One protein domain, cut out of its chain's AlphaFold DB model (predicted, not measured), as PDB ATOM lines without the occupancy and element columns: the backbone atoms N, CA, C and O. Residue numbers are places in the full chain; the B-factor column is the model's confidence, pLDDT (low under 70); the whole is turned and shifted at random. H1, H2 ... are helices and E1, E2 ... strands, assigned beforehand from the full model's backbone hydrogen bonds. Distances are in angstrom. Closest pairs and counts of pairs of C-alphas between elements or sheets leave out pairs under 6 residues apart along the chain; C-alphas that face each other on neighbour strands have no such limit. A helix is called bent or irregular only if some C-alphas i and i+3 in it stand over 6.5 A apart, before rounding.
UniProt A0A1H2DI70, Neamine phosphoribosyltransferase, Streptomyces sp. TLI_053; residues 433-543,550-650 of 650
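Overview. This is residues 433 to 543 and 550 to 650 of the 650 residues of the protein "Neamine phosphoribosyltransferase" of Streptomyces sp. TLI_053 (UniProt A0A1H2DI70). A short helix, H5, sits in the middle between two groups of parts: a three-helix bundle, H3, H8 and H9, on one side, and the long helix H2 with H6, H1 and the strand pair E3 and E4 on the other. A small sheet, E1, E2 and E5, lies by the end of H2 and the beginning of H5, and H7 packs on H5. The printed part has 212 residues and is mostly helix, with nine named helices and five named strands in the order H1 H2 E1 H3 H4 E2 E3 E4 E5 H5 H6 H7 H8 H9. Both sheets, E1 E2 E5 and E3 E4, are antiparallel. The whole is compact, with a radius of gyration of the C-alphas of 17.2 A, and spans 50 by 44 by 33 A.

Arrangement. The largest sheet runs E1, residues 465 to 468, E2, residues 519 to 523, and E5, residues 567 to 569. N 466 and O 520 are 2.9 A apart and N 521 and O 569 are 2.8 A apart, both within hydrogen-bond range. H2, residues 443 to 463, only grazes this sheet with residues 457 to 463, and H5, residues 571 to 582, only grazes it with residues 571 to 574. H2 and H5 only just touch, with 3 pairs of C-alphas within 8 A, the closest being Trp 457 and Leu 571 at 7.4 A. H5 is the hub, touching five helices. It touches H8, residues 609 to 623, about perpendicular at 77 degrees, through residues 609 to 612 of H8 alone; the closest C-alphas, Ser 577 and Ala 612, are 4.6 A apart. It touches H7, residues 599 to 607, at a steep tilt of 57 degrees, with Glu 572 and Ala 605 closest, their C-alphas 4.2 A apart. H9, residues 629 to 647, touches H5 with residues 642 to 646 alone, the C-alphas of Val 580 and Arg 645 being closest at 6.0 A. H8 and H9 form a helical hairpin at a shallow tilt of 15 degrees, opposite ways; their closest C-alphas, Gly 609 and Val 646, are 5.3 A apart. H3, residues 477 to 492, makes a bundle, a group of helices side by side, with them, and touches H8 at Leu 481 and Leu 614, C-alphas 5.0 A apart. H4, residues 500 to 506, touches residues 478 to 482 of H3, the C-alphas of Gln 478 and Leu 503 being closest at 6.3 A. H6, residues 586 to 596, touches H2 at a steep tilt of 40 degrees, the same way, with the C-alphas of Ala 451 and Ala 595 closest at 5.2 A. H1, residues 434 to 440, touches residues 581 to 582 of H5, the C-alphas of Ala 435 and Asn 582 being closest at 4.1 A. E3, residues 534 to 537, and E4, residues 555 to 558, are antiparallel, with N 535 and O 557 2.8 A apart, within hydrogen-bond range. The closest C-alphas of H1 and E3, Leu 434 and Gln 535, are 4.6 A apart; those of H2 and E4, Val 449 and Val 556, are 6.4 A apart. H2 and H9 are apart. Every O i to N i+4 pair is within hydrogen-bond range in H2, H3, H4, H5, H6, H7 and H9; H8 has 10 of 11, and H1 has 1 of 3 beside 2 of 4 O i to N i+3 pairs.

Along the chain. H1 begins at C-alpha 434, (56.879, 30.966, -5.709), and is only just irregular, with C-alphas 436 and 439 6.9 A apart. From first to last C-alpha H2 measures 30.2 A, H9 26.9 A, H8 22.2 A, H3 21.9 A and H5 16.6 A. H5 begins at (43.171, 27.426, 7.400), and H9 ends at (42.124, 16.682, -10.328).

Size, cuts and confidence. The two farthest C-alphas, Glu 472 and Pro 543, are 55.1 A apart. Residues 544 to 549 are not printed, and C-alphas 543 and 550 are 5.5 A apart across the cut. Of the links printed whole, H4 to E2 is long, residues 507 to 518. The mean pLDDT of the printed part is 87.9; 19 residues are under 70, among them 539 to 543, 550 to 553 and 560 to 565.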
ATOM      1  N   PRO A 433      57.243  34.645  -8.770       89.38
ATOM      2  CA  PRO A 433      56.269  33.656  -8.321       89.38
ATOM      3  C   PRO A 433      56.924  32.473  -7.628       89.38
ATOM      4  O   PRO A 433      57.866  31.870  -8.146       89.38
ATOM      5  N   LEU A 434      56.412  32.137  -6.442       90.75
ATOM      6  CA  LEU A 434      56.879  30.966  -5.709       90.75
ATOM      7  C   LEU A 434      56.694  29.697  -6.552       90.75
ATOM      8  O   LEU A 434      57.598  28.871  -6.584       90.75
ATOM      9  N   ALA A 435      55.585  29.595  -7.288       89.69
ATOM     10  CA  ALA A 435      55.300  28.510  -8.228       89.69
ATOM     11  C   ALA A 435      56.444  28.246  -9.224       89.69
ATOM     12  O   ALA A 435      56.748  27.091  -9.512       89.69
ATOM     13  N   ASP A 436      57.094  29.305  -9.712       89.44
ATOM     14  CA  ASP A 436      58.141  29.205 -10.732       89.44
ATOM     15  C   ASP A 436      59.500  28.849 -10.114       89.44
ATOM     16  O   ASP A 436      60.305  28.148 -10.721       89.44
ATOM     17  N   GLY A 437      59.782  29.348  -8.906       89.19
ATOM     18  CA  GLY A 437      61.085  29.158  -8.266       89.19
ATOM     19  C   GLY A 437      61.183  27.930  -7.360       89.19
ATOM     20  O   GLY A 437      62.272  27.381  -7.227       89.19
ATOM     21  N   LEU A 438      60.078  27.477  -6.754       90.19
ATOM     22  CA  LEU A 438      60.063  26.362  -5.798       90.19
ATOM     23  C   LEU A 438      60.626  25.043  -6.374       90.19
ATOM     24  O   LEU A 438      61.380  24.393  -5.649       90.19
ATOM     25  N   PRO A 439      60.336  24.640  -7.634       90.00
ATOM     26  CA  PRO A 439      60.873  23.398  -8.203       90.00
ATOM     27  C   PRO A 439      62.394  23.398  -8.397       90.00
ATOM     28  O   PRO A 439      62.991  22.330  -8.470       90.00
ATOM     29  N   ALA A 440      63.009  24.580  -8.500       89.50
ATOM     30  CA  ALA A 440      64.444  24.738  -8.728       89.50
ATOM     31  C   ALA A 440      65.262  24.822  -7.428       89.50
ATOM     32  O   ALA A 440      66.488  24.865  -7.485       89.50
ATOM     33  N   LEU A 441      64.606  24.884  -6.265       90.31
ATOM     34  CA  LEU A 441      65.294  24.896  -4.977       90.31
ATOM     35  C   LEU A 441      65.790  23.496  -4.626       90.31
ATOM     36  O   LEU A 441      65.077  22.507  -4.823       90.31
ATOM     37  N   ASP A 442      66.970  23.415  -4.013       91.19
ATOM     38  CA  ASP A 442      67.394  22.174  -3.378       91.19
ATOM     39  C   ASP A 442      66.427  21.770  -2.240       91.19
ATOM     40  O   ASP A 442      65.659  22.597  -1.721       91.19
ATOM     41  N   PRO A 443      66.445  20.495  -1.811       93.69
ATOM     42  CA  PRO A 443      65.501  20.005  -0.813       93.69
ATOM     43  C   PRO A 443      65.560  20.737   0.536       93.69
ATOM     44  O   PRO A 443      64.539  20.838   1.219       93.69
ATOM     45  N   ALA A 444      66.727  21.235   0.958       91.81
ATOM     46  CA  ALA A 444      66.862  21.928   2.238       91.81
ATOM     47  C   ALA A 444      66.195  23.308   2.179       91.81
ATOM     48  O   ALA A 444      65.360  23.626   3.035       91.81
ATOM     49  N   HIS A 445      66.476  24.080   1.129       91.06
ATOM     50  CA  HIS A 445      65.850  25.377   0.898       91.06
ATOM     51  C   HIS A 445      64.348  25.258   0.638       91.06
ATOM     52  O   HIS A 445      63.570  26.044   1.186       91.06
ATOM     53  N   ARG A 446      63.904  24.241  -0.110       93.56
ATOM     54  CA  ARG A 446      62.476  23.956  -0.319       93.56
ATOM     55  C   ARG A 446      61.746  23.733   1.008       93.56
ATOM     56  O   ARG A 446      60.733  24.388   1.264       93.56
ATOM     57  N   ARG A 447      62.281  22.880   1.891       94.62
ATOM     58  CA  ARG A 447      61.717  22.652   3.236       94.62
ATOM     59  C   ARG A 447      61.679  23.928   4.069       94.62
ATOM     60  O   ARG A 447      60.676  24.202   4.724       94.62
ATOM     61  N   GLN A 448      62.735  24.736   4.031       92.06
ATOM     62  CA  GLN A 448      62.791  25.998   4.769       92.06
ATOM     63  C   GLN A 448      61.750  27.019   4.282       92.06
ATOM     64  O   GLN A 448      61.103  27.690   5.096       92.06
ATOM     65  N   VAL A 449      61.571  27.127   2.965       92.50
ATOM     66  CA  VAL A 449      60.563  27.978   2.321       92.50
ATOM     67  C   VAL A 449      59.158  27.551   2.742       92.50
ATOM     68  O   VAL A 449      58.394  28.375   3.248       92.50
ATOM     69  N   LEU A 450      58.835  26.259   2.638       94.81
ATOM     70  CA  LEU A 450      57.526  25.727   3.031       94.81
ATOM     71  C   LEU A 450      57.272  25.874   4.540       94.81
ATOM     72  O   LEU A 450      56.190  26.299   4.944       94.81
ATOM     73  N   ALA A 451      58.283  25.654   5.384       93.31
ATOM     74  CA  ALA A 451      58.184  25.921   6.818       93.31
ATOM     75  C   ALA A 451      57.929  27.410   7.123       93.31
ATOM     76  O   ALA A 451      57.221  27.742   8.075       93.31
ATOM     77  N   THR A 452      58.469  28.328   6.316       90.94
ATOM     78  CA  THR A 452      58.200  29.770   6.444       90.94
ATOM     79  C   THR A 452      56.753  30.108   6.095       90.94
ATOM     80  O   THR A 452      56.121  30.874   6.825       90.94
ATOM     81  N   VAL A 453      56.204  29.498   5.040       91.81
ATOM     82  CA  VAL A 453      54.784  29.623   4.673       91.81
ATOM     83  C   VAL A 453      53.890  29.149   5.819       91.81
ATOM     84  O   VAL A 453      53.017  29.899   6.264       91.81
ATOM     85  N   VAL A 454      54.162  27.962   6.374       93.50
ATOM     86  CA  VAL A 454      53.396  27.409   7.502       93.50
ATOM     87  C   VAL A 454      53.474  28.309   8.734       93.50
ATOM     88  O   VAL A 454      52.443  28.606   9.339       93.50
ATOM     89  N   ARG A 455      54.661  28.823   9.091       90.75
ATOM     90  CA  ARG A 455      54.789  29.816  10.175       90.75
ATOM     91  C   ARG A 455      53.929  31.053   9.913       90.75
ATOM     92  O   ARG A 455      53.288  31.544  10.840       90.75
ATOM     93  N   GLY A 456      53.875  31.520   8.664       88.25
ATOM     94  CA  GLY A 456      53.004  32.613   8.237       88.25
ATOM     95  C   GLY A 456      51.521  32.326   8.485       88.25
ATOM     96  O   GLY A 456      50.822  33.182   9.030       88.25
ATOM     97  N   TRP A 457      51.049  31.119   8.163       90.44
ATOM     98  CA  TRP A 457      49.676  30.697   8.460       90.44
ATOM     99  C   TRP A 457      49.397  30.564   9.953       90.44
ATOM    100  O   TRP A 457      48.358  31.024  10.414       90.44
ATOM    101  N   ARG A 458      50.328  30.007  10.735       90.19
ATOM    102  CA  ARG A 458      50.178  29.940  12.196       90.19
ATOM    103  C   ARG A 458      50.117  31.343  12.806       90.19
ATOM    104  O   ARG A 458      49.312  31.581  13.699       90.19
ATOM    105  N   SER A 459      50.905  32.299  12.308       88.06
ATOM    106  CA  SER A 459      50.787  33.705  12.716       88.06
ATOM    107  C   SER A 459      49.439  34.311  12.320       88.06
ATOM    108  O   SER A 459      48.819  34.982  13.138       88.06
ATOM    109  N   GLN A 460      48.936  34.019  11.120       86.31
ATOM    110  CA  GLN A 460      47.604  34.456  10.697       86.31
ATOM    111  C   GLN A 460      46.492  33.856  11.570       86.31
ATOM    112  O   GLN A 460      45.567  34.576  11.925       86.31
ATOM    113  N   GLN A 461      46.582  32.581  11.962       87.50
ATOM    114  CA  GLN A 461      45.638  31.971  12.906       87.50
ATOM    115  C   GLN A 461      45.656  32.683  14.262       87.50
ATOM    116  O   GLN A 461      44.598  32.920  14.835       87.50
ATOM    117  N   ARG A 462      46.841  33.048  14.773       88.44
ATOM    118  CA  ARG A 462      46.963  33.758  16.057       88.44
ATOM    119  C   ARG A 462      46.395  35.174  16.001       88.44
ATOM    120  O   ARG A 462      45.715  35.579  16.933       88.44
ATOM    121  N   LEU A 463      46.687  35.921  14.938       86.31
ATOM    122  CA  LEU A 463      46.330  37.342  14.835       86.31
ATOM    123  C   LEU A 463      44.921  37.567  14.288       86.31
ATOM    124  O   LEU A 463      44.241  38.515  14.661       86.31
ATOM    125  N   GLY A 464      44.498  36.703  13.369       87.25
ATOM    126  CA  GLY A 464      43.242  36.803  12.645       87.25
ATOM    127  C   GLY A 464      42.120  35.949  13.220       87.25
ATOM    128  O   GLY A 464      41.147  35.759  12.505       87.25
ATOM    129  N   ASP A 465      42.243  35.404  14.435       89.81
ATOM    130  CA  ASP A 465      41.189  34.598  15.070       89.81
ATOM    131  C   ASP A 465      39.889  35.407  15.192       89.81
ATOM    132  O   ASP A 465      39.868  36.461  15.838       89.81
ATOM    133  N   LEU A 466      38.823  34.897  14.569       88.25
ATOM    134  CA  LEU A 466      37.475  35.474  14.584       88.25
ATOM    135  C   LEU A 466      36.526  34.716  15.522       88.25
ATOM    136  O   LEU A 466      35.392  35.143  15.708       88.25
ATOM    137  N   GLY A 467      36.979  33.619  16.135       88.00
ATOM    138  CA  GLY A 467      36.181  32.830  17.070       88.00
ATOM    139  C   GLY A 467      35.837  31.433  16.564       88.00
ATOM    140  O   GLY A 467      36.312  30.969  15.518       88.00
ATOM    141  N   ARG A 468      35.040  30.726  17.371       87.94
ATOM    142  CA  ARG A 468      34.661  29.334  17.123       87.94
ATOM    143  C   ARG A 468      33.349  29.245  16.360       87.94
ATOM    144  O   ARG A 468      32.482  30.100  16.472       87.94
ATOM    145  N   VAL A 469      33.218  28.166  15.606       88.69
ATOM    146  CA  VAL A 469      32.014  27.819  14.853       88.69
ATOM    147  C   VAL A 469      31.666  26.374  15.178       88.69
ATOM    148  O   VAL A 469      32.566  25.540  15.305       88.69
ATOM    149  N   ALA A 470      30.377  26.070  15.325       83.81
ATOM    150  CA  ALA A 470      29.948  24.712  15.619       83.81
ATOM    151  C   ALA A 470      30.320  23.733  14.486       83.81
ATOM    152  O   ALA A 470      30.338  24.124  13.312       83.81
ATOM    153  N   PRO A 471      30.616  22.460  14.804       83.19
ATOM    154  CA  PRO A 471      30.981  21.445  13.812       83.19
ATOM    155  C   PRO A 471      29.941  21.223  12.706       83.19
ATOM    156  O   PRO A 471      30.298  20.792  11.607       83.19
ATOM    157  N   GLU A 472      28.671  21.495  13.000       82.56
ATOM    158  CA  GLU A 472      27.514  21.331  12.117       82.56
ATOM    159  C   GLU A 472      27.390  22.480  11.112       82.56
ATOM    160  O   GLU A 472      26.755  22.334  10.066       82.56
ATOM    161  N   ALA A 473      28.016  23.625  11.398       85.81
ATOM    162  CA  ALA A 473      28.027  24.747  10.484       85.81
ATOM    163  C   ALA A 473      28.881  24.419   9.267       85.81
ATOM    164  O   ALA A 473      30.106  24.287   9.334       85.81
ATOM    165  N   GLY A 474      28.225  24.338   8.119       87.38
ATOM    166  CA  GLY A 474      28.878  24.096   6.851       87.38
ATOM    167  C   GLY A 474      28.306  24.941   5.731       87.38
ATOM    168  O   GLY A 474      27.403  25.755   5.908       87.38
ATOM    169  N   TYR A 475      28.886  24.760   4.558       87.62
ATOM    170  CA  TYR A 475      28.417  25.373   3.327       87.62
ATOM    171  C   TYR A 475      28.662  24.428   2.153       87.62
ATOM    172  O   TYR A 475      29.404  23.454   2.288       87.62
ATOM    173  N   ASP A 476      28.052  24.729   1.009       91.75
ATOM    174  CA  ASP A 476      28.205  23.969  -0.232       91.75
ATOM    175  C   ASP A 476      29.222  24.669  -1.169       91.75
ATOM    176  O   ASP A 476      28.880  25.661  -1.834       91.75
ATOM    177  N   PRO A 477      30.499  24.225  -1.204       92.00
ATOM    178  CA  PRO A 477      31.492  24.804  -2.104       92.00
ATOM    179  C   PRO A 477      31.226  24.450  -3.572       92.00
ATOM    180  O   PRO A 477      31.553  25.260  -4.444       92.00
ATOM    181  N   GLN A 478      30.602  23.303  -3.863       94.88
ATOM    182  CA  GLN A 478      30.251  22.895  -5.224       94.88
ATOM    183  C   GLN A 478      29.234  23.864  -5.838       94.88
ATOM    184  O   GLN A 478      29.430  24.363  -6.947       94.88
ATOM    185  N   ASP A 479      28.182  24.204  -5.100       93.00
ATOM    186  CA  ASP A 479      27.161  25.165  -5.513       93.00
ATOM    187  C   ASP A 479      27.689  26.607  -5.582       93.00
ATOM    188  O   ASP A 479      27.401  27.353  -6.527       93.00
ATOM    189  N   ALA A 480      28.557  26.998  -4.642       91.25
ATOM    190  CA  ALA A 480      29.250  28.281  -4.712       91.25
ATOM    191  C   ALA A 480      30.119  28.411  -5.979       91.25
ATOM    192  O   ALA A 480      30.069  29.454  -6.645       91.25
ATOM    193  N   LEU A 481      30.879  27.368  -6.334       94.69
ATOM    194  CA  LEU A 481      31.687  27.330  -7.553       94.69
ATOM    195  C   LEU A 481      30.817  27.292  -8.809       94.69
ATOM    196  O   LEU A 481      31.061  28.078  -9.723       94.69
ATOM    197  N   ARG A 482      29.756  26.480  -8.837       95.44
ATOM    198  CA  ARG A 482      28.803  26.412  -9.956       95.44
ATOM    199  C   ARG A 482      28.250  27.790 -10.317       95.44
ATOM    200  O   ARG A 482      28.305  28.195 -11.478       95.44
ATOM    201  N   ARG A 483      27.776  28.556  -9.326       93.56
ATOM    202  CA  ARG A 483      27.287  29.931  -9.544       93.56
ATOM    203  C   ARG A 483      28.366  30.871 -10.073       93.56
ATOM    204  O   ARG A 483      28.082  31.713 -10.924       93.56
ATOM    205  N   ALA A 484      29.591  30.766  -9.560       93.75
ATOM    206  CA  ALA A 484      30.698  31.593 -10.027       93.75
ATOM    207  C   ALA A 484      31.077  31.259 -11.479       93.75
ATOM    208  O   ALA A 484      31.257  32.174 -12.279       93.75
ATOM    209  N   LEU A 485      31.130  29.974 -11.835       95.69
ATOM    210  CA  LEU A 485      31.408  29.510 -13.194       95.69
ATOM    211  C   LEU A 485      30.306  29.910 -14.175       95.69
ATOM    212  O   LEU A 485      30.624  30.354 -15.272       95.69
ATOM    213  N   ALA A 486      29.031  29.845 -13.779       95.00
ATOM    214  CA  ALA A 486      27.925  30.321 -14.612       95.00
ATOM    215  C   ALA A 486      28.102  31.801 -14.985       95.00
ATOM    216  O   ALA A 486      28.101  32.148 -16.161       95.00
ATOM    217  N   ARG A 487      28.382  32.659 -13.995       94.25
ATOM    218  CA  ARG A 487      28.655  34.085 -14.234       94.25
ATOM    219  C   ARG A 487      29.921  34.311 -15.057       94.25
ATOM    220  O   ARG A 487      29.980  35.242 -15.853       94.25
ATOM    221  N   LEU A 488      30.959  33.503 -14.833       94.62
ATOM    222  CA  LEU A 488      32.219  33.628 -15.559       94.62
ATOM    223  C   LEU A 488      32.040  33.245 -17.029       94.62
ATOM    224  O   LEU A 488      32.583  33.924 -17.891       94.62
ATOM    225  N   ARG A 489      31.244  32.209 -17.309       95.50
ATOM    226  CA  ARG A 489      30.859  31.778 -18.657       95.50
ATOM    227  C   ARG A 489      30.164  32.906 -19.415       95.50
ATOM    228  O   ARG A 489      30.525  33.171 -20.560       95.50
ATOM    229  N   ASP A 490      29.236  33.597 -18.753       93.44
ATOM    230  CA  ASP A 490      28.543  34.756 -19.322       93.44
ATOM    231  C   ASP A 490      29.524  35.906 -19.607       93.44
ATOM    232  O   ASP A 490      29.457  36.535 -20.659       93.44
ATOM    233  N   LEU A 491      30.485  36.142 -18.704       91.38
ATOM    234  CA  LEU A 491      31.500  37.192 -18.845       91.38
ATOM    235  C   LEU A 491      32.491  36.932 -19.995       91.38
ATOM    236  O   LEU A 491      32.879  37.872 -20.685       91.38
ATOM    237  N   VAL A 492      32.946  35.687 -20.182       93.44
ATOM    238  CA  VAL A 492      33.982  35.344 -21.180       93.44
ATOM    239  C   VAL A 492      33.423  34.864 -22.520       93.44
ATOM    240  O   VAL A 492      34.208  34.605 -23.433       93.44
ATOM    241  N   GLY A 493      32.104  34.694 -22.645       90.56
ATOM    242  CA  GLY A 493      31.428  34.377 -23.906       90.56
ATOM    243  C   GLY A 493      31.854  33.048 -24.542       90.56
ATOM    244  O   GLY A 493      32.432  33.031 -25.629       90.56
ATOM    245  N   GLY A 494      31.612  31.921 -23.871       89.00
ATOM    246  CA  GLY A 494      31.880  30.583 -24.417       89.00
ATOM    247  C   GLY A 494      32.006  29.507 -23.340       89.00
ATOM    248  O   GLY A 494      31.914  29.831 -22.158       89.00
ATOM    249  N   PRO A 495      32.197  28.231 -23.717       92.44
ATOM    250  CA  PRO A 495      32.304  27.132 -22.760       92.44
ATOM    251  C   PRO A 495      33.520  27.292 -21.837       92.44
ATOM    252  O   PRO A 495      34.542  27.868 -22.212       92.44
ATOM    253  N   LEU A 496      33.393  26.760 -20.619       95.81
ATOM    254  CA  LEU A 496      34.471  26.676 -19.636       95.81
ATOM    255  C   LEU A 496      34.972  25.223 -19.547       95.81
ATOM    256  O   LEU A 496      34.172  24.311 -19.745       95.81
ATOM    257  N   PRO A 497      36.256  24.995 -19.211       93.19
ATOM    258  CA  PRO A 497      36.849  23.655 -19.096       93.19
ATOM    259  C   PRO A 497      36.341  22.850 -17.888       93.19
ATOM    260  O   PRO A 497      36.640  21.669 -17.766       93.19
ATOM    261  N   VAL A 498      35.585  23.485 -16.987       95.31
ATOM    262  CA  VAL A 498      35.006  22.859 -15.797       95.31
ATOM    263  C   VAL A 498      33.504  22.699 -16.002       95.31
ATOM    264  O   VAL A 498      32.769  23.690 -16.007       95.31
ATOM    265  N   ASP A 499      33.059  21.455 -16.168       93.19
ATOM    266  CA  ASP A 499      31.654  21.091 -16.330       93.19
ATOM    267  C   ASP A 499      31.041  20.505 -15.042       93.19
ATOM    268  O   ASP A 499      31.687  20.372 -14.001       93.19
ATOM    269  N   GLU A 500      29.753  20.158 -15.096       94.00
ATOM    270  CA  GLU A 500      29.040  19.608 -13.938       94.00
ATOM    271  C   GLU A 500      29.561  18.218 -13.522       94.00
ATOM    272  O   GLU A 500      29.490  17.857 -12.346       94.00
ATOM    273  N   ALA A 501      30.097  17.427 -14.458       95.38
ATOM    274  CA  ALA A 501      30.676  16.126 -14.138       95.38
ATOM    275  C   ALA A 501      31.993  16.286 -13.368       95.38
ATOM    276  O   ALA A 501      32.202  15.588 -12.374       95.38
ATOM    277  N   TRP A 502      32.830  17.241 -13.778       95.50
ATOM    278  CA  TRP A 502      34.043  17.627 -13.070       95.50
ATOM    279  C   TRP A 502      33.719  18.135 -11.662       95.50
ATOM    280  O   TRP A 502      34.301  17.650 -10.691       95.50
ATOM    281  N   LEU A 503      32.737  19.039 -11.526       95.00
ATOM    282  CA  LEU A 503      32.329  19.591 -10.226       95.00
ATOM    283  C   LEU A 503      31.925  18.495  -9.237       95.00
ATOM    284  O   LEU A 503      32.417  18.488  -8.114       95.00
ATOM    285  N   ARG A 504      31.080  17.546  -9.660       94.31
ATOM    286  CA  ARG A 504      30.643  16.428  -8.806       94.31
ATOM    287  C   ARG A 504      31.778  15.490  -8.397       94.31
ATOM    288  O   ARG A 504      31.666  14.835  -7.366       94.31
ATOM    289  N   ARG A 505      32.822  15.366  -9.221       94.25
ATOM    290  CA  ARG A 505      33.951  14.466  -8.955       94.25
ATOM    291  C   ARG A 505      34.972  15.084  -8.004       94.25
ATOM    292  O   ARG A 505      35.512  14.369  -7.171       94.25
ATOM    293  N   HIS A 506      35.233  16.383  -8.142       94.75
ATOM    294  CA  HIS A 506      36.392  17.032  -7.520       94.75
ATOM    295  C   HIS A 506      36.047  18.079  -6.457       94.75
ATOM    296  O   HIS A 506      36.949  18.614  -5.814       94.75
ATOM    297  N   VAL A 507      34.766  18.408  -6.261       94.62
ATOM    298  CA  VAL A 507      34.339  19.406  -5.274       94.62
ATOM    299  C   VAL A 507      33.283  18.799  -4.357       94.62
ATOM    300  O   VAL A 507      32.281  18.285  -4.851       94.62
ATOM    301  N   PRO A 508      33.465  18.845  -3.026       93.50
ATOM    302  CA  PRO A 508      32.480  18.287  -2.115       93.50
ATOM    303  C   PRO A 508      31.194  19.125  -2.119       93.50
ATOM    304  O   PRO A 508      31.244  20.351  -2.138       93.50
ATOM    305  N   GLY A 509      30.033  18.476  -2.010       92.69
ATOM    306  CA  GLY A 509      28.750  19.177  -1.832       92.69
ATOM    307  C   GLY A 509      28.567  19.797  -0.439       92.69
ATOM    308  O   GLY A 509      27.598  20.505  -0.190       92.69
ATOM    309  N   HIS A 510      29.479  19.524   0.500       91.75
ATOM    310  CA  HIS A 510      29.432  20.073   1.850       91.75
ATOM    311  C   HIS A 510      30.830  20.183   2.466       91.75
ATOM    312  O   HIS A 510      31.638  19.259   2.362       91.75
ATOM    313  N   ALA A 511      31.096  21.286   3.165       91.50
ATOM    314  CA  ALA A 511      32.320  21.484   3.933       91.50
ATOM    315  C   ALA A 511      32.085  22.291   5.219       91.50
ATOM    316  O   ALA A 511      31.378  23.300   5.205       91.50
ATOM    317  N   ARG A 512      32.755  21.900   6.312       91.81
ATOM    318  CA  ARG A 512      32.645  22.527   7.645       91.81
ATOM    319  C   ARG A 512      33.223  23.928   7.678       91.81
ATOM    320  O   ARG A 512      34.431  24.079   7.524       91.81
ATOM    321  N   LEU A 513      32.410  24.946   7.928       89.56
ATOM    322  CA  LEU A 513      32.784  26.356   7.830       89.56
ATOM    323  C   LEU A 513      34.056  26.704   8.628       89.56
ATOM    324  O   LEU A 513      34.929  27.370   8.081       89.56
ATOM    325  N   GLY A 514      34.194  26.189   9.854       89.81
ATOM    326  CA  GLY A 514      35.373  26.387  10.710       89.81
ATOM    327  C   GLY A 514      36.548  25.423  10.475       89.81
ATOM    328  O   GLY A 514      37.488  25.419  11.264       89.81
ATOM    329  N   GLY A 515      36.500  24.572   9.446       91.88
ATOM    330  CA  GLY A 515      37.537  23.568   9.190       91.88
ATOM    331  C   GLY A 515      37.600  22.468  10.258       91.88
ATOM    332  O   GLY A 515      36.630  22.220  10.978       91.88
ATOM    333  N   ALA A 516      38.741  21.790  10.344       90.69
ATOM    334  CA  ALA A 516      39.053  20.770  11.339       90.69
ATOM    335  C   ALA A 516      39.129  21.361  12.757       90.69
ATOM    336  O   ALA A 516      38.664  20.734  13.708       90.69
ATOM    337  N   ASP A 517      39.628  22.594  12.876       89.06
ATOM    338  CA  ASP A 517      39.820  23.289  14.155       89.06
ATOM    339  C   ASP A 517      38.536  23.927  14.715       89.06
ATOM    340  O   ASP A 517      38.517  24.393  15.860       89.06
ATOM    341  N   GLY A 518      37.461  23.985  13.917       91.06
ATOM    342  CA  GLY A 518      36.210  24.654  14.282       91.06
ATOM    343  C   GLY A 518      36.385  26.159  14.506       91.06
ATOM    344  O   GLY A 518      35.755  26.729  15.397       91.06
ATOM    345  N   ARG A 519      37.283  26.803  13.750       90.00
ATOM    346  CA  ARG A 519      37.663  28.212  13.906       90.00
ATOM    347  C   ARG A 519      37.569  28.975  12.596       90.00
ATOM    348  O   ARG A 519      37.994  28.493  11.549       90.00
ATOM    349  N   LEU A 520      37.068  30.203  12.685       91.12
ATOM    350  CA  LEU A 520      37.163  31.168  11.601       91.12
ATOM    351  C   LEU A 520      38.375  32.065  11.798       91.12
ATOM    352  O   LEU A 520      38.700  32.485  12.907       91.12
ATOM    353  N   LEU A 521      39.024  32.384  10.687       89.69
ATOM    354  CA  LEU A 521      40.156  33.287  10.644       89.69
ATOM    355  C   LEU A 521      39.988  34.330   9.548       89.69
ATOM    356  O   LEU A 521      39.417  34.076   8.485       89.69
ATOM    357  N   ARG A 522      40.531  35.517   9.797       87.88
ATOM    358  CA  ARG A 522      40.650  36.576   8.804       87.88
ATOM    359  C   ARG A 522      41.652  36.144   7.737       87.88
ATOM    360  O   ARG A 522      42.811  35.865   8.043       87.88
ATOM    361  N   THR A 523      41.220  36.130   6.482       85.56
ATOM    362  CA  THR A 523      42.008  35.706   5.319       85.56
ATOM    363  C   THR A 523      41.956  36.729   4.192       85.56
ATOM    364  O   THR A 523      40.911  37.313   3.903       85.56
ATOM    365  N   SER A 524      43.090  36.933   3.520       80.25
ATOM    366  CA  SER A 524      43.204  37.813   2.355       80.25
ATOM    367  C   SER A 524      42.704  37.173   1.050       80.25
ATOM    368  O   SER A 524      42.488  37.890   0.072       80.25
ATOM    369  N   LEU A 525      42.453  35.856   1.025       82.56
ATOM    370  CA  LEU A 525      42.095  35.080  -0.172       82.56
ATOM    371  C   LEU A 525      40.979  35.671  -1.048       82.56
ATOM    372  O   LEU A 525      41.085  35.575  -2.271       82.56
ATOM    373  N   PRO A 526      39.924  36.326  -0.514       75.19
ATOM    374  CA  PRO A 526      38.908  36.935  -1.370       75.19
ATOM    375  C   PRO A 526      39.436  38.064  -2.268       75.19
ATOM    376  O   PRO A 526      38.692  38.529  -3.133       75.19
ATOM    377  N   TYR A 527      40.661  38.544  -2.043       67.94
ATOM    378  CA  TYR A 527      41.256  39.705  -2.703       67.94
ATOM    379  C   TYR A 527      42.691  39.478  -3.188       67.94
ATOM    380  O   TYR A 527      43.078  40.072  -4.196       67.94
ATOM    381  N   SER A 528      43.440  38.589  -2.539       63.38
ATOM    382  CA  SER A 528      44.775  38.156  -2.945       63.38
ATOM    383  C   SER A 528      44.745  36.669  -3.312       63.38
ATOM    384  O   SER A 528      44.878  35.796  -2.458       63.38
ATOM    385  N   HIS A 529      44.541  36.397  -4.592       66.19
ATOM    386  CA  HIS A 529      44.577  35.058  -5.171       66.19
ATOM    387  C   HIS A 529      45.320  35.158  -6.509       66.19
ATOM    388  O   HIS A 529      45.186  36.202  -7.167       66.19
ATOM    389  N   GLN A 530      46.044  34.097  -6.886       71.44
ATOM    390  CA  GLN A 530      46.913  33.823  -8.050       71.44
ATOM    391  C   GLN A 530      48.417  33.743  -7.704       71.44
ATOM    392  O   GLN A 530      48.841  34.033  -6.591       71.44
ATOM    393  N   ASP A 531      49.233  33.366  -8.692       69.31
ATOM    394  CA  ASP A 531      50.671  33.050  -8.589       69.31
ATOM    395  C   ASP A 531      51.575  34.166  -8.027       69.31
ATOM    396  O   ASP A 531      52.710  33.905  -7.635       69.31
ATOM    397  N   TRP A 532      51.076  35.399  -7.910       74.75
ATOM    398  CA  TRP A 532      51.782  36.487  -7.228       74.75
ATOM    399  C   TRP A 532      51.521  36.576  -5.717       74.75
ATOM    400  O   TRP A 532      52.060  37.465  -5.063       74.75
ATOM    401  N   HIS A 533      50.655  35.740  -5.140       80.00
ATOM    402  CA  HIS A 533      50.294  35.833  -3.720       80.00
ATOM    403  C   HIS A 533      51.490  35.530  -2.807       80.00
ATOM    404  O   HIS A 533      51.738  36.266  -1.847       80.00
ATOM    405  N   TRP A 534      52.265  34.508  -3.165       87.31
ATOM    406  CA  TRP A 534      53.526  34.143  -2.530       87.31
ATOM    407  C   TRP A 534      54.670  34.316  -3.527       87.31
ATOM    408  O   TRP A 534      54.562  33.902  -4.681       87.31
ATOM    409  N   GLN A 535      55.754  34.950  -3.100       88.38
ATOM    410  CA  GLN A 535      56.935  35.206  -3.919       88.38
ATOM    411  C   GLN A 535      58.191  34.690  -3.240       88.38
ATOM    412  O   GLN A 535      58.289  34.688  -2.011       88.38
ATOM    413  N   LEU A 536      59.172  34.348  -4.063       89.44
ATOM    414  CA  LEU A 536      60.554  34.202  -3.637       89.44
ATOM    415  C   LEU A 536      61.290  35.508  -3.902       89.44
ATOM    416  O   LEU A 536      61.277  36.016  -5.024       89.44
ATOM    417  N   ALA A 537      61.926  36.022  -2.860       85.56
ATOM    418  CA  ALA A 537      62.957  37.032  -2.965       85.56
ATOM    419  C   ALA A 537      64.325  36.345  -3.122       85.56
ATOM    420  O   ALA A 537      64.516  35.243  -2.586       85.56
ATOM    421  N   PRO A 538      65.267  36.971  -3.849       74.69
ATOM    422  CA  PRO A 538      66.632  36.477  -3.924       74.69
ATOM    423  C   PRO A 538      67.243  36.338  -2.523       74.69
ATOM    424  O   PRO A 538      66.844  37.025  -1.577       74.69
ATOM    425  N   ALA A 539      68.186  35.411  -2.383       66.56
ATOM    426  CA  ALA A 539      68.976  35.279  -1.171       66.56
ATOM    427  C   ALA A 539      69.847  36.534  -0.994       66.56
ATOM    428  O   ALA A 539      70.581  36.894  -1.903       66.56
ATOM    429  N   GLY A 540      69.728  37.215   0.148       58.41
ATOM    430  CA  GLY A 540      70.597  38.338   0.521       58.41
ATOM    431  C   GLY A 540      70.656  39.533  -0.456       58.41
ATOM    432  O   GLY A 540      69.946  39.586  -1.462       58.41
ATOM    433  N   PRO A 541      71.470  40.559  -0.137       50.72
ATOM    434  CA  PRO A 541      71.912  41.517  -1.146       50.72
ATOM    435  C   PRO A 541      72.678  40.774  -2.256       50.72
ATOM    436  O   PRO A 541      73.285  39.738  -1.973       50.72
ATOM    437  N   PRO A 542      72.662  41.274  -3.507       50.47
ATOM    438  CA  PRO A 542      73.475  40.688  -4.565       50.47
ATOM    439  C   PRO A 542      74.938  40.622  -4.096       50.47
ATOM    440  O   PRO A 542      75.396  41.577  -3.457       50.47
ATOM    441  N   PRO A 543      75.652  39.516  -4.361       51.12
ATOM    442  CA  PRO A 543      77.057  39.416  -4.003       51.12
ATOM    443  C   PRO A 543      77.836  40.575  -4.634       51.12
ATOM    444  O   PRO A 543      77.506  41.040  -5.726       51.12
ATOM    445  N   PRO A 550      74.491  34.166  -4.430       55.94
ATOM    446  CA  PRO A 550      74.073  34.845  -3.217       55.94
ATOM    447  C   PRO A 550      74.071  33.884  -2.023       55.94
ATOM    448  O   PRO A 550      73.351  32.885  -2.006       55.94
ATOM    449  N   ASP A 551      74.862  34.223  -1.010       53.97
ATOM    450  CA  ASP A 551      75.075  33.389   0.166       53.97
ATOM    451  C   ASP A 551      73.891  33.549   1.141       53.97
ATOM    452  O   ASP A 551      73.746  34.557   1.841       53.97
ATOM    453  N   GLY A 552      72.981  32.572   1.147       61.81
ATOM    454  CA  GLY A 552      71.876  32.499   2.102       61.81
ATOM    455  C   GLY A 552      70.604  31.838   1.564       61.81
ATOM    456  O   GLY A 552      70.447  31.620   0.367       61.81
ATOM    457  N   PRO A 553      69.645  31.510   2.443       64.88
ATOM    458  CA  PRO A 553      68.380  30.932   2.019       64.88
ATOM    459  C   PRO A 553      67.482  31.993   1.354       64.88
ATOM    460  O   PRO A 553      67.404  33.127   1.843       64.88
ATOM    461  N   PRO A 554      66.741  31.644   0.285       77.19
ATOM    462  CA  PRO A 554      65.807  32.565  -0.348       77.19
ATOM    463  C   PRO A 554      64.705  32.967   0.637       77.19
ATOM    464  O   PRO A 554      64.148  32.133   1.358       77.19
ATOM    465  N   ALA A 555      64.365  34.255   0.662       83.25
ATOM    466  CA  ALA A 555      63.297  34.740   1.523       83.25
ATOM    467  C   ALA A 555      61.934  34.572   0.842       83.25
ATOM    468  O   ALA A 555      61.786  34.734  -0.368       83.25
ATOM    469  N   VAL A 556      60.908  34.267   1.632       88.12
ATOM    470  CA  VAL A 556      59.531  34.155   1.147       88.12
ATOM    471  C   VAL A 556      58.787  35.433   1.491       88.12
ATOM    472  O   VAL A 556      58.761  35.841   2.653       88.12
ATOM    473  N   ARG A 557      58.142  36.042   0.497       86.12
ATOM    474  CA  ARG A 557      57.221  37.164   0.693       86.12
ATOM    475  C   ARG A 557      55.796  36.721   0.437       86.12
ATOM    476  O   ARG A 557      55.524  35.983  -0.506       86.12
ATOM    477  N   ARG A 558      54.869  37.233   1.239       82.88
ATOM    478  CA  ARG A 558      53.443  37.191   0.949       82.88
ATOM    479  C   ARG A 558      52.958  38.598   0.679       82.88
ATOM    480  O   ARG A 558      53.023  39.478   1.539       82.88
ATOM    481  N   PHE A 559      52.382  38.800  -0.496       70.69
ATOM    482  CA  PHE A 559      51.640  40.019  -0.773       70.69
ATOM    483  C   PHE A 559      50.267  39.936  -0.093       70.69
ATOM    484  O   PHE A 559      49.269  39.565  -0.699       70.69
ATOM    485  N   GLY A 560      50.246  40.264   1.202       58.03
ATOM    486  CA  GLY A 560      49.079  40.190   2.087       58.03
ATOM    487  C   GLY A 560      48.501  41.546   2.497       58.03
ATOM    488  O   GLY A 560      47.738  41.609   3.453       58.03
ATOM    489  N   LEU A 561      48.817  42.634   1.781       55.06
ATOM    490  CA  LEU A 561      48.241  43.969   2.045       55.06
ATOM    491  C   LEU A 561      46.699  43.962   1.943       55.06
ATOM    492  O   LEU A 561      46.029  44.830   2.492       55.06
ATOM    493  N   ASP A 562      46.137  42.939   1.292       63.69
ATOM    494  CA  ASP A 562      44.702  42.695   1.203       63.69
ATOM    495  C   ASP A 562      44.097  41.926   2.387       63.69
ATOM    496  O   ASP A 562      42.887  41.722   2.417       63.69
ATOM    497  N   TRP A 563      44.887  41.531   3.390       68.12
ATOM    498  CA  TRP A 563      44.371  40.953   4.639       68.12
ATOM    499  C   TRP A 563      43.449  41.929   5.379       68.12
ATOM    500  O   TRP A 563      42.397  41.535   5.892       68.12
ATOM    501  N   VAL A 564      43.774  43.222   5.296       62.62
ATOM    502  CA  VAL A 564      42.924  44.340   5.733       62.62
ATOM    503  C   VAL A 564      41.557  44.288   5.060       62.62
ATOM    504  O   VAL A 564      40.525  44.465   5.696       62.62
ATOM    505  N   TRP A 565      41.545  43.949   3.776       63.25
ATOM    506  CA  TRP A 565      40.345  43.853   2.954       63.25
ATOM    507  C   TRP A 565      39.671  42.494   3.031       63.25
ATOM    508  O   TRP A 565      38.599  42.355   2.459       63.25
ATOM    509  N   GLY A 566      40.295  41.525   3.699       72.12
ATOM    510  CA  GLY A 566      39.967  40.109   3.697       72.12
ATOM    511  C   GLY A 566      38.540  39.740   4.102       72.12
ATOM    512  O   GLY A 566      37.689  40.575   4.406       72.12
ATOM    513  N   GLY A 567      38.262  38.444   4.090       80.19
ATOM    514  CA  GLY A 567      37.025  37.883   4.636       80.19
ATOM    515  C   GLY A 567      37.315  36.885   5.746       80.19
ATOM    516  O   GLY A 567      38.474  36.606   6.049       80.19
ATOM    517  N   ALA A 568      36.258  36.326   6.320       85.94
ATOM    518  CA  ALA A 568      36.355  35.140   7.158       85.94
ATOM    519  C   ALA A 568      36.557  33.880   6.296       85.94
ATOM    520  O   ALA A 568      35.932  33.724   5.242       85.94
ATOM    521  N   GLY A 569      37.422  32.982   6.752       88.69
ATOM    522  CA  GLY A 569      37.688  31.684   6.141       88.69
ATOM    523  C   GLY A 569      38.303  30.722   7.151       88.69
ATOM    524  O   GLY A 569      38.273  30.979   8.352       88.69
ATOM    525  N   ARG A 570      38.870  29.624   6.657       91.31
ATOM    526  CA  ARG A 570      39.523  28.576   7.453       91.31
ATOM    527  C   ARG A 570      40.934  28.314   6.936       91.31
ATOM    528  O   ARG A 570      41.257  28.699   5.810       91.31
ATOM    529  N   LEU A 571      41.768  27.671   7.751       92.81
ATOM    530  CA  LEU A 571      43.171  27.426   7.400       92.81
ATOM    531  C   LEU A 571      43.278  26.538   6.157       92.81
ATOM    532  O   LEU A 571      44.091  26.794   5.276       92.81
ATOM    533  N   GLU A 572      42.403  25.550   6.037       94.44
ATOM    534  CA  GLU A 572      42.364  24.631   4.908       94.44
ATOM    535  C   GLU A 572      42.156  25.354   3.581       94.44
ATOM    536  O   GLU A 572      42.716  24.929   2.579       94.44
ATOM    537  N   SER A 573      41.417  26.469   3.555       92.06
ATOM    538  CA  SER A 573      41.247  27.267   2.336       92.06
ATOM    539  C   SER A 573      42.548  27.974   1.927       92.06
ATOM    540  O   SER A 573      42.829  28.086   0.736       92.06
ATOM    541  N   GLU A 574      43.363  28.420   2.891       91.94
ATOM    542  CA  GLU A 574      44.696  28.997   2.632       91.94
ATOM    543  C   GLU A 574      45.669  27.932   2.122       91.94
ATOM    544  O   GLU A 574      46.369  28.160   1.135       91.94
ATOM    545  N   VAL A 575      45.666  26.749   2.744       94.44
ATOM    546  CA  VAL A 575      46.499  25.615   2.325       94.44
ATOM    547  C   VAL A 575      46.079  25.121   0.936       94.44
ATOM    548  O   VAL A 575      46.933  24.951   0.069       94.44
ATOM    549  N   ALA A 576      44.778  24.946   0.687       93.75
ATOM    550  CA  ALA A 576      44.242  24.493  -0.597       93.75
ATOM    551  C   ALA A 576      44.585  25.470  -1.727       93.75
ATOM    552  O   ALA A 576      45.091  25.061  -2.773       93.75
ATOM    553  N   SER A 577      44.360  26.770  -1.497       91.94
ATOM    554  CA  SER A 577      44.747  27.827  -2.434       91.94
ATOM    555  C   SER A 577      46.245  27.769  -2.732       91.94
ATOM    556  O   SER A 577      46.631  27.699  -3.896       91.94
ATOM    557  N   PHE A 578      47.089  27.678  -1.702       93.06
ATOM    558  CA  PHE A 578      48.537  27.610  -1.870       93.06
ATOM    559  C   PHE A 578      49.004  26.394  -2.673       93.06
ATOM    560  O   PHE A 578      49.809  26.555  -3.593       93.06
ATOM    561  N   VAL A 579      48.496  25.197  -2.357       94.56
ATOM    562  CA  VAL A 579      48.844  23.951  -3.059       94.56
ATOM    563  C   VAL A 579      48.474  24.049  -4.538       94.56
ATOM    564  O   VAL A 579      49.314  23.790  -5.400       94.56
ATOM    565  N   VAL A 580      47.245  24.478  -4.842       93.38
ATOM    566  CA  VAL A 580      46.746  24.563  -6.222       93.38
ATOM    567  C   VAL A 580      47.453  25.672  -7.007       93.38
ATOM    568  O   VAL A 580      47.843  25.463  -8.155       93.38
ATOM    569  N   GLU A 581      47.667  26.849  -6.421       89.81
ATOM    570  CA  GLU A 581      48.306  27.982  -7.107       89.81
ATOM    571  C   GLU A 581      49.779  27.741  -7.421       89.81
ATOM    572  O   GLU A 581      50.244  28.131  -8.497       89.81
ATOM    573  N   ASN A 582      50.490  27.069  -6.515       91.25
ATOM    574  CA  ASN A 582      51.914  26.786  -6.663       91.25
ATOM    575  C   ASN A 582      52.190  25.397  -7.256       91.25
ATOM    576  O   ASN A 582      53.349  25.044  -7.441       91.25
ATOM    577  N   GLY A 583      51.146  24.629  -7.594       91.88
ATOM    578  CA  GLY A 583      51.274  23.343  -8.284       91.88
ATOM    579  C   GLY A 583      52.045  22.302  -7.472       91.88
ATOM    580  O   GLY A 583      52.822  21.536  -8.038       91.88
ATOM    581  N   LEU A 584      51.872  22.296  -6.146       94.19
ATOM    582  CA  LEU A 584      52.617  21.392  -5.272       94.19
ATOM    583  C   LEU A 584      52.207  19.943  -5.524       94.19
ATOM    584  O   LEU A 584      51.048  19.572  -5.359       94.19
ATOM    585  N   THR A 585      53.194  19.119  -5.859       92.25
ATOM    586  CA  THR A 585      53.058  17.672  -6.055       92.25
ATOM    587  C   THR A 585      54.284  16.951  -5.486       92.25
ATOM    588  O   THR A 585      55.269  17.593  -5.103       92.25
ATOM    589  N   GLY A 586      54.220  15.618  -5.394       93.19
ATOM    590  CA  GLY A 586      55.357  14.775  -5.014       93.19
ATOM    591  C   GLY A 586      56.029  15.202  -3.705       93.19
ATOM    592  O   GLY A 586      55.364  15.414  -2.690       93.19
ATOM    593  N   GLU A 587      57.354  15.349  -3.734       94.62
ATOM    594  CA  GLU A 587      58.147  15.700  -2.551       94.62
ATOM    595  C   GLU A 587      57.790  17.063  -1.954       94.62
ATOM    596  O   GLU A 587      57.772  17.199  -0.737       94.62
ATOM    597  N   ALA A 588      57.468  18.070  -2.774       95.00
ATOM    598  CA  ALA A 588      57.106  19.395  -2.264       95.00
ATOM    599  C   ALA A 588      55.802  19.346  -1.453       95.00
ATOM    600  O   ALA A 588      55.654  20.040  -0.447       95.00
ATOM    601  N   LEU A 589      54.860  18.499  -1.877       96.06
ATOM    602  CA  LEU A 589      53.618  18.265  -1.150       96.06
ATOM    603  C   LEU A 589      53.863  17.484   0.155       96.06
ATOM    604  O   LEU A 589      53.252  17.798   1.177       96.06
ATOM    605  N   ALA A 590      54.785  16.516   0.145       96.44
ATOM    606  CA  ALA A 590      55.204  15.789   1.346       96.44
ATOM    607  C   ALA A 590      55.921  16.703   2.357       96.44
ATOM    608  O   ALA A 590      55.569  16.701   3.535       96.44
ATOM    609  N   ASP A 591      56.847  17.545   1.890       97.38
ATOM    610  CA  ASP A 591      57.543  18.538   2.712       97.38
ATOM    611  C   ASP A 591      56.548  19.523   3.353       97.38
ATOM    612  O   ASP A 591      56.689  19.870   4.527       97.38
ATOM    613  N   LEU A 592      55.509  19.945   2.617       97.56
ATOM    614  CA  LEU A 592      54.442  20.789   3.161       97.56
ATOM    615  C   LEU A 592      53.652  20.072   4.263       97.56
ATOM    616  O   LEU A 592      53.387  20.676   5.302       97.56
ATOM    617  N   ARG A 593      53.284  18.801   4.054       97.62
ATOM    618  CA  ARG A 593      52.589  17.987   5.063       97.62
ATOM    619  C   ARG A 593      53.417  17.875   6.343       97.62
ATOM    620  O   ARG A 593      52.892  18.127   7.423       97.62
ATOM    621  N   THR A 594      54.710  17.568   6.218       97.81
ATOM    622  CA  THR A 594      55.640  17.516   7.355       97.81
ATOM    623  C   THR A 594      55.753  18.868   8.054       97.81
ATOM    624  O   THR A 594      55.736  18.920   9.277       97.81
ATOM    625  N   ALA A 595      55.839  19.968   7.302       96.88
ATOM    626  CA  ALA A 595      55.931  21.302   7.887       96.88
ATOM    627  C   ALA A 595      54.649  21.728   8.623       96.88
ATOM    628  O   ALA A 595      54.741  22.452   9.614       96.88
ATOM    629  N   LEU A 596      53.469  21.323   8.136       96.50
ATOM    630  CA  LEU A 596      52.175  21.617   8.763       96.50
ATOM    631  C   LEU A 596      51.998  20.918  10.114       96.50
ATOM    632  O   LEU A 596      51.403  21.526  11.011       96.50
ATOM    633  N   ASP A 597      52.504  19.683  10.217       95.69
ATOM    634  CA  ASP A 597      52.373  18.792  11.380       95.69
ATOM    635  C   ASP A 597      50.910  18.656  11.851       95.69
ATOM    636  O   ASP A 597      50.582  18.726  13.034       95.69
ATOM    637  N   ASP A 598      49.995  18.562  10.880       95.12
ATOM    638  CA  ASP A 598      48.551  18.533  11.104       95.12
ATOM    639  C   ASP A 598      47.841  17.811   9.951       95.12
ATOM    640  O   ASP A 598      47.447  18.400   8.937       95.12
ATOM    641  N   ASP A 599      47.706  16.492  10.093       94.81
ATOM    642  CA  ASP A 599      47.136  15.627   9.057       94.81
ATOM    643  C   ASP A 599      45.656  15.919   8.777       94.81
ATOM    644  O   ASP A 599      45.189  15.715   7.650       94.81
ATOM    645  N   ALA A 600      44.912  16.411   9.773       94.69
ATOM    646  CA  ALA A 600      43.500  16.741   9.621       94.69
ATOM    647  C   ALA A 600      43.323  17.990   8.750       94.69
ATOM    648  O   ALA A 600      42.563  17.951   7.778       94.69
ATOM    649  N   VAL A 601      44.073  19.059   9.044       94.69
ATOM    650  CA  VAL A 601      44.095  20.282   8.228       94.69
ATOM    651  C   VAL A 601      44.609  19.981   6.824       94.69
ATOM    652  O   VAL A 601      43.998  20.404   5.844       94.69
ATOM    653  N   PHE A 602      45.700  19.220   6.697       96.56
ATOM    654  CA  PHE A 602      46.271  18.884   5.394       96.56
ATOM    655  C   PHE A 602      45.280  18.097   4.523       96.56
ATOM    656  O   PHE A 602      44.987  18.492   3.395       96.56
ATOM    657  N   THR A 603      44.685  17.029   5.062       94.88
ATOM    658  CA  THR A 603      43.686  16.220   4.341       94.88
ATOM    659  C   THR A 603      42.435  17.034   4.009       94.88
ATOM    660  O   THR A 603      41.885  16.919   2.909       94.88
ATOM    661  N   GLY A 604      41.982  17.876   4.943       93.75
ATOM    662  CA  GLY A 604      40.878  18.804   4.726       93.75
ATOM    663  C   GLY A 604      41.160  19.768   3.575       93.75
ATOM    664  O   GLY A 604      40.314  19.930   2.702       93.75
ATOM    665  N   ALA A 605      42.363  20.339   3.515       94.94
ATOM    666  CA  ALA A 605      42.779  21.246   2.453       94.94
ATOM    667  C   ALA A 605      42.773  20.587   1.069       94.94
ATOM    668  O   ALA A 605      42.242  21.169   0.125       94.94
ATOM    669  N   LEU A 606      43.287  19.358   0.940       95.19
ATOM    670  CA  LEU A 606      43.292  18.654  -0.349       95.19
ATOM    671  C   LEU A 606      41.872  18.428  -0.889       95.19
ATOM    672  O   LEU A 606      41.607  18.686  -2.062       95.19
ATOM    673  N   ARG A 607      40.923  18.068  -0.013       93.00
ATOM    674  CA  ARG A 607      39.497  17.935  -0.375       93.00
ATOM    675  C   ARG A 607      38.853  19.252  -0.808       93.00
ATOM    676  O   ARG A 607      37.810  19.239  -1.457       93.00
ATOM    677  N   LEU A 608      39.445  20.384  -0.438       92.50
ATOM    678  CA  LEU A 608      38.964  21.722  -0.769       92.50
ATOM    679  C   LEU A 608      39.723  22.362  -1.935       92.50
ATOM    680  O   LEU A 608      39.552  23.556  -2.168       92.50
ATOM    681  N   GLY A 609      40.497  21.602  -2.720       90.62
ATOM    682  CA  GLY A 609      41.193  22.131  -3.902       90.62
ATOM    683  C   GLY A 609      40.277  22.934  -4.843       90.62
ATOM    684  O   GLY A 609      40.666  23.988  -5.348       90.62
ATOM    685  N   GLY A 610      39.014  22.519  -4.998       90.44
ATOM    686  CA  GLY A 610      37.998  23.247  -5.772       90.44
ATOM    687  C   GLY A 610      37.688  24.672  -5.280       90.44
ATOM    688  O   GLY A 610      37.287  25.525  -6.074       90.44
ATOM    689  N   GLU A 611      37.918  24.995  -4.005       88.81
ATOM    690  CA  GLU A 611      37.760  26.368  -3.500       88.81
ATOM    691  C   GLU A 611      38.771  27.338  -4.102       88.81
ATOM    692  O   GLU A 611      38.436  28.504  -4.327       88.81
ATOM    693  N   ALA A 612      39.975  26.870  -4.435       87.56
ATOM    694  CA  ALA A 612      40.962  27.693  -5.127       87.56
ATOM    695  C   ALA A 612      40.423  28.164  -6.494       87.56
ATOM    696  O   ALA A 612      40.638  29.308  -6.905       87.56
ATOM    697  N   LEU A 613      39.646  27.330  -7.196       91.62
ATOM    698  CA  LEU A 613      38.984  27.738  -8.442       91.62
ATOM    699  C   LEU A 613      37.903  28.789  -8.176       91.62
ATOM    700  O   LEU A 613      37.803  29.762  -8.926       91.62
ATOM    701  N   LEU A 614      37.126  28.644  -7.099       91.62
ATOM    702  CA  LEU A 614      36.097  29.618  -6.716       91.62
ATOM    703  C   LEU A 614      36.708  31.000  -6.450       91.62
ATOM    704  O   LEU A 614      36.166  32.018  -6.891       91.62
ATOM    705  N   LEU A 615      37.837  31.048  -5.743       88.81
ATOM    706  CA  LEU A 615      38.554  32.286  -5.430       88.81
ATOM    707  C   LEU A 615      39.137  32.949  -6.694       88.81
ATOM    708  O   LEU A 615      39.010  34.168  -6.868       88.81
ATOM    709  N   ASN A 616      39.671  32.159  -7.632       89.38
ATOM    710  CA  ASN A 616      40.104  32.649  -8.946       89.38
ATOM    711  C   ASN A 616      38.940  33.193  -9.785       89.38
ATOM    712  O   ASN A 616      39.017  34.318 -10.286       89.38
ATOM    713  N   ALA A 617      37.837  32.447  -9.878       91.69
ATOM    714  CA  ALA A 617      36.639  32.860 -10.606       91.69
ATOM    715  C   ALA A 617      36.084  34.185 -10.069       91.69
ATOM    716  O   ALA A 617      35.812  35.109 -10.837       91.69
ATOM    717  N   LYS A 618      35.992  34.329  -8.740       88.75
ATOM    718  CA  LYS A 618      35.602  35.589  -8.084       88.75
ATOM    719  C   LYS A 618      36.555  36.739  -8.421       88.75
ATOM    720  O   LYS A 618      36.092  37.861  -8.636       88.75
ATOM    721  N   SER A 619      37.859  36.476  -8.485       86.12
ATOM    722  CA  SER A 619      38.865  37.491  -8.817       86.12
ATOM    723  C   SER A 619      38.711  38.008 -10.249       86.12
ATOM    724  O   SER A 619      38.691  39.223 -10.451       86.12
ATOM    725  N   TRP A 620      38.516  37.120 -11.231       89.50
ATOM    726  CA  TRP A 620      38.245  37.525 -12.616       89.50
ATOM    727  C   TRP A 620      36.914  38.263 -12.749       89.50
ATOM    728  O   TRP A 620      36.890  39.351 -13.317       89.50
ATOM    729  N   LEU A 621      35.837  37.753 -12.144       88.31
ATOM    730  CA  LEU A 621      34.524  38.410 -12.151       88.31
ATOM    731  C   LEU A 621      34.560  39.831 -11.580       88.31
ATOM    732  O   LEU A 621      33.796  40.689 -12.013       88.31
ATOM    733  N   ARG A 622      35.420  40.086 -10.589       80.88
ATOM    734  CA  ARG A 622      35.538  41.403  -9.955       80.88
ATOM    735  C   ARG A 622      36.420  42.369 -10.746       80.88
ATOM    736  O   ARG A 622      36.162  43.567 -10.727       80.88
ATOM    737  N   ARG A 623      37.496  41.875 -11.361       80.75
ATOM    738  CA  ARG A 623      38.582  42.722 -11.889       80.75
ATOM    739  C   ARG A 623      38.618  42.801 -13.415       80.75
ATOM    740  O   ARG A 623      39.179  43.752 -13.942       80.75
ATOM    741  N   CYS A 624      38.013  41.842 -14.110       85.81
ATOM    742  CA  CYS A 624      37.947  41.778 -15.567       85.81
ATOM    743  C   CYS A 624      36.522  42.084 -16.041       85.81
ATOM    744  O   CYS A 624      35.884  41.228 -16.636       85.81
ATOM    745  N   LEU A 625      35.993  43.275 -15.745       82.19
ATOM    746  CA  LEU A 625      34.578  43.602 -16.003       82.19
ATOM    747  C   LEU A 625      34.198  43.554 -17.492       82.19
ATOM    748  O   LEU A 625      33.046  43.293 -17.823       82.19
ATOM    749  N   ALA A 626      35.164  43.809 -18.372       84.75
ATOM    750  CA  ALA A 626      35.017  43.699 -19.818       84.75
ATOM    751  C   ALA A 626      36.319  43.122 -20.404       84.75
ATOM    752  O   ALA A 626      37.228  43.885 -20.768       84.75
ATOM    753  N   PRO A 627      36.491  41.787 -20.405       88.19
ATOM    754  CA  PRO A 627      37.677  41.159 -20.963       88.19
ATOM    755  C   PRO A 627      37.572  41.119 -22.492       88.19
ATOM    756  O   PRO A 627      36.564  40.687 -23.044       88.19
ATOM    757  N   GLY A 628      38.628  41.537 -23.193       90.44
ATOM    758  CA  GLY A 628      38.738  41.287 -24.634       90.44
ATOM    759  C   GLY A 628      38.980  39.796 -24.939       90.44
ATOM    760  O   GLY A 628      39.334  39.047 -24.021       90.44
ATOM    761  N   PRO A 629      38.889  39.357 -26.211       92.06
ATOM    762  CA  PRO A 629      39.018  37.943 -26.589       92.06
ATOM    763  C   PRO A 629      40.296  37.265 -26.071       92.06
ATOM    764  O   PRO A 629      40.239  36.182 -25.499       92.06
ATOM    765  N   ALA A 630      41.447  37.938 -26.163       93.44
ATOM    766  CA  ALA A 630      42.713  37.404 -25.655       93.44
ATOM    767  C   ALA A 630      42.732  37.245 -24.121       93.44
ATOM    768  O   ALA A 630      43.351  36.324 -23.594       93.44
ATOM    769  N   THR A 631      42.061  38.138 -23.385       92.38
ATOM    770  CA  THR A 631      41.937  38.026 -21.922       92.38
ATOM    771  C   THR A 631      40.968  36.910 -21.544       92.38
ATOM    772  O   THR A 631      41.258  36.165 -20.612       92.38
ATOM    773  N   ALA A 632      39.864  36.754 -22.279       94.00
ATOM    774  CA  ALA A 632      38.937  35.639 -22.108       94.00
ATOM    775  C   ALA A 632      39.639  34.284 -22.310       94.00
ATOM    776  O   ALA A 632      39.485  33.396 -21.474       94.00
ATOM    777  N   GLU A 633      40.478  34.155 -23.341       95.12
ATOM    778  CA  GLU A 633      41.240  32.927 -23.593       95.12
ATOM    779  C   GLU A 633      42.252  32.632 -22.479       95.12
ATOM    780  O   GLU A 633      42.299  31.522 -21.957       95.12
ATOM    781  N   ARG A 634      42.989  33.650 -22.006       94.56
ATOM    782  CA  ARG A 634      43.887  33.499 -20.846       94.56
ATOM    783  C   ARG A 634      43.154  33.036 -19.587       94.56
ATOM    784  O   ARG A 634      43.704  32.239 -18.830       94.56
ATOM    785  N   ILE A 635      41.938  33.532 -19.349       93.88
ATOM    786  CA  ILE A 635      41.100  33.096 -18.222       93.88
ATOM    787  C   ILE A 635      40.728  31.617 -18.375       93.88
ATOM    788  O   ILE A 635      40.873  30.864 -17.415       93.88
ATOM    789  N   ARG A 636      40.287  31.184 -19.565       95.81
ATOM    790  CA  ARG A 636      39.927  29.778 -19.826       95.81
ATOM    791  C   ARG A 636      41.127  28.848 -19.671       95.81
ATOM    792  O   ARG A 636      41.018  27.862 -18.951       95.81
ATOM    793  N   ALA A 637      42.264  29.199 -20.269       95.56
ATOM    794  CA  ALA A 637      43.498  28.424 -20.171       95.56
ATOM    795  C   ALA A 637      43.962  28.278 -18.715       95.56
ATOM    796  O   ALA A 637      44.252  27.175 -18.260       95.56
ATOM    797  N   ARG A 638      43.955  29.374 -17.941       93.62
ATOM    798  CA  ARG A 638      44.322  29.320 -16.520       93.62
ATOM    799  C   ARG A 638      43.318  28.518 -15.693       93.62
ATOM    800  O   ARG A 638      43.721  27.817 -14.774       93.62
ATOM    801  N   LEU A 639      42.021  28.613 -15.988       95.06
ATOM    802  CA  LEU A 639      41.006  27.803 -15.311       95.06
ATOM    803  C   LEU A 639      41.198  26.304 -15.592       95.06
ATOM    804  O   LEU A 639      41.064  25.520 -14.659       95.06
ATOM    805  N   ALA A 640      41.540  25.922 -16.828       96.44
ATOM    806  CA  ALA A 640      41.850  24.535 -17.190       96.44
ATOM    807  C   ALA A 640      43.064  24.021 -16.408       96.44
ATOM    808  O   ALA A 640      42.967  23.019 -15.712       96.44
ATOM    809  N   GLU A 641      44.159  24.782 -16.415       95.06
ATOM    810  CA  GLU A 641      45.380  24.440 -15.683       95.06
ATOM    811  C   GLU A 641      45.118  24.217 -14.183       95.06
ATOM    812  O   GLU A 641      45.603  23.261 -13.583       95.06
ATOM    813  N   LEU A 642      44.328  25.092 -13.555       94.00
ATOM    814  CA  LEU A 642      43.974  24.952 -12.142       94.00
ATOM    815  C   LEU A 642      43.052  23.751 -11.893       94.00
ATOM    816  O   LEU A 642      43.179  23.100 -10.857       94.00
ATOM    817  N   ALA A 643      42.138  23.454 -12.819       96.00
ATOM    818  CA  ALA A 643      41.269  22.286 -12.738       96.00
ATOM    819  C   ALA A 643      42.071  20.978 -12.829       96.00
ATOM    820  O   ALA A 643      41.833  20.070 -12.035       96.00
ATOM    821  N   ASP A 644      43.066  20.912 -13.715       96.31
ATOM    822  CA  ASP A 644      43.961  19.758 -13.835       96.31
ATOM    823  C   ASP A 644      44.761  19.542 -12.547       96.31
ATOM    824  O   ASP A 644      44.862  18.423 -12.044       96.31
ATOM    825  N   ARG A 645      45.261  20.630 -11.945       94.75
ATOM    826  CA  ARG A 645      45.956  20.570 -10.653       94.75
ATOM    827  C   ARG A 645      45.053  20.037  -9.545       94.75
ATOM    828  O   ARG A 645      45.499  19.201  -8.776       94.75
ATOM    829  N   VAL A 646      43.796  20.479  -9.465       95.50
ATOM    830  CA  VAL A 646      42.840  19.954  -8.474       95.50
ATOM    831  C   VAL A 646      42.523  18.481  -8.723       95.50
ATOM    832  O   VAL A 646      42.471  17.704  -7.770       95.50
ATOM    833  N   ALA A 647      42.356  18.079  -9.983       94.56
ATOM    834  CA  ALA A 647      42.124  16.682 -10.328       94.56
ATOM    835  C   ALA A 647      43.297  15.781  -9.905       94.56
ATOM    836  O   ALA A 647      43.065  14.656  -9.476       94.56
ATOM    837  N   ALA A 648      44.532  16.291  -9.950       93.19
ATOM    838  CA  ALA A 648      45.727  15.579  -9.497       93.19
ATOM    839  C   ALA A 648      45.868  15.466  -7.963       93.19
ATOM    840  O   ALA A 648      46.710  14.702  -7.495       93.19
ATOM    841  N   LEU A 649      45.077  16.211  -7.177       88.94
ATOM    842  CA  LEU A 649      45.038  16.092  -5.708       88.94
ATOM    843  C   LEU A 649      44.042  15.031  -5.211       88.94
ATOM    844  O   LEU A 649      44.029  14.744  -4.013       88.94
ATOM    845  N   SER A 650      43.165  14.547  -6.102       70.19
ATOM    846  CA  SER A 650      42.000  13.704  -5.787       70.19
ATOM    847  C   SER A 650      42.340  12.223  -5.685       70.19
ATOM    848  O   SER A 650      43.125  11.744  -6.532       70.19
TER     849      SER A 650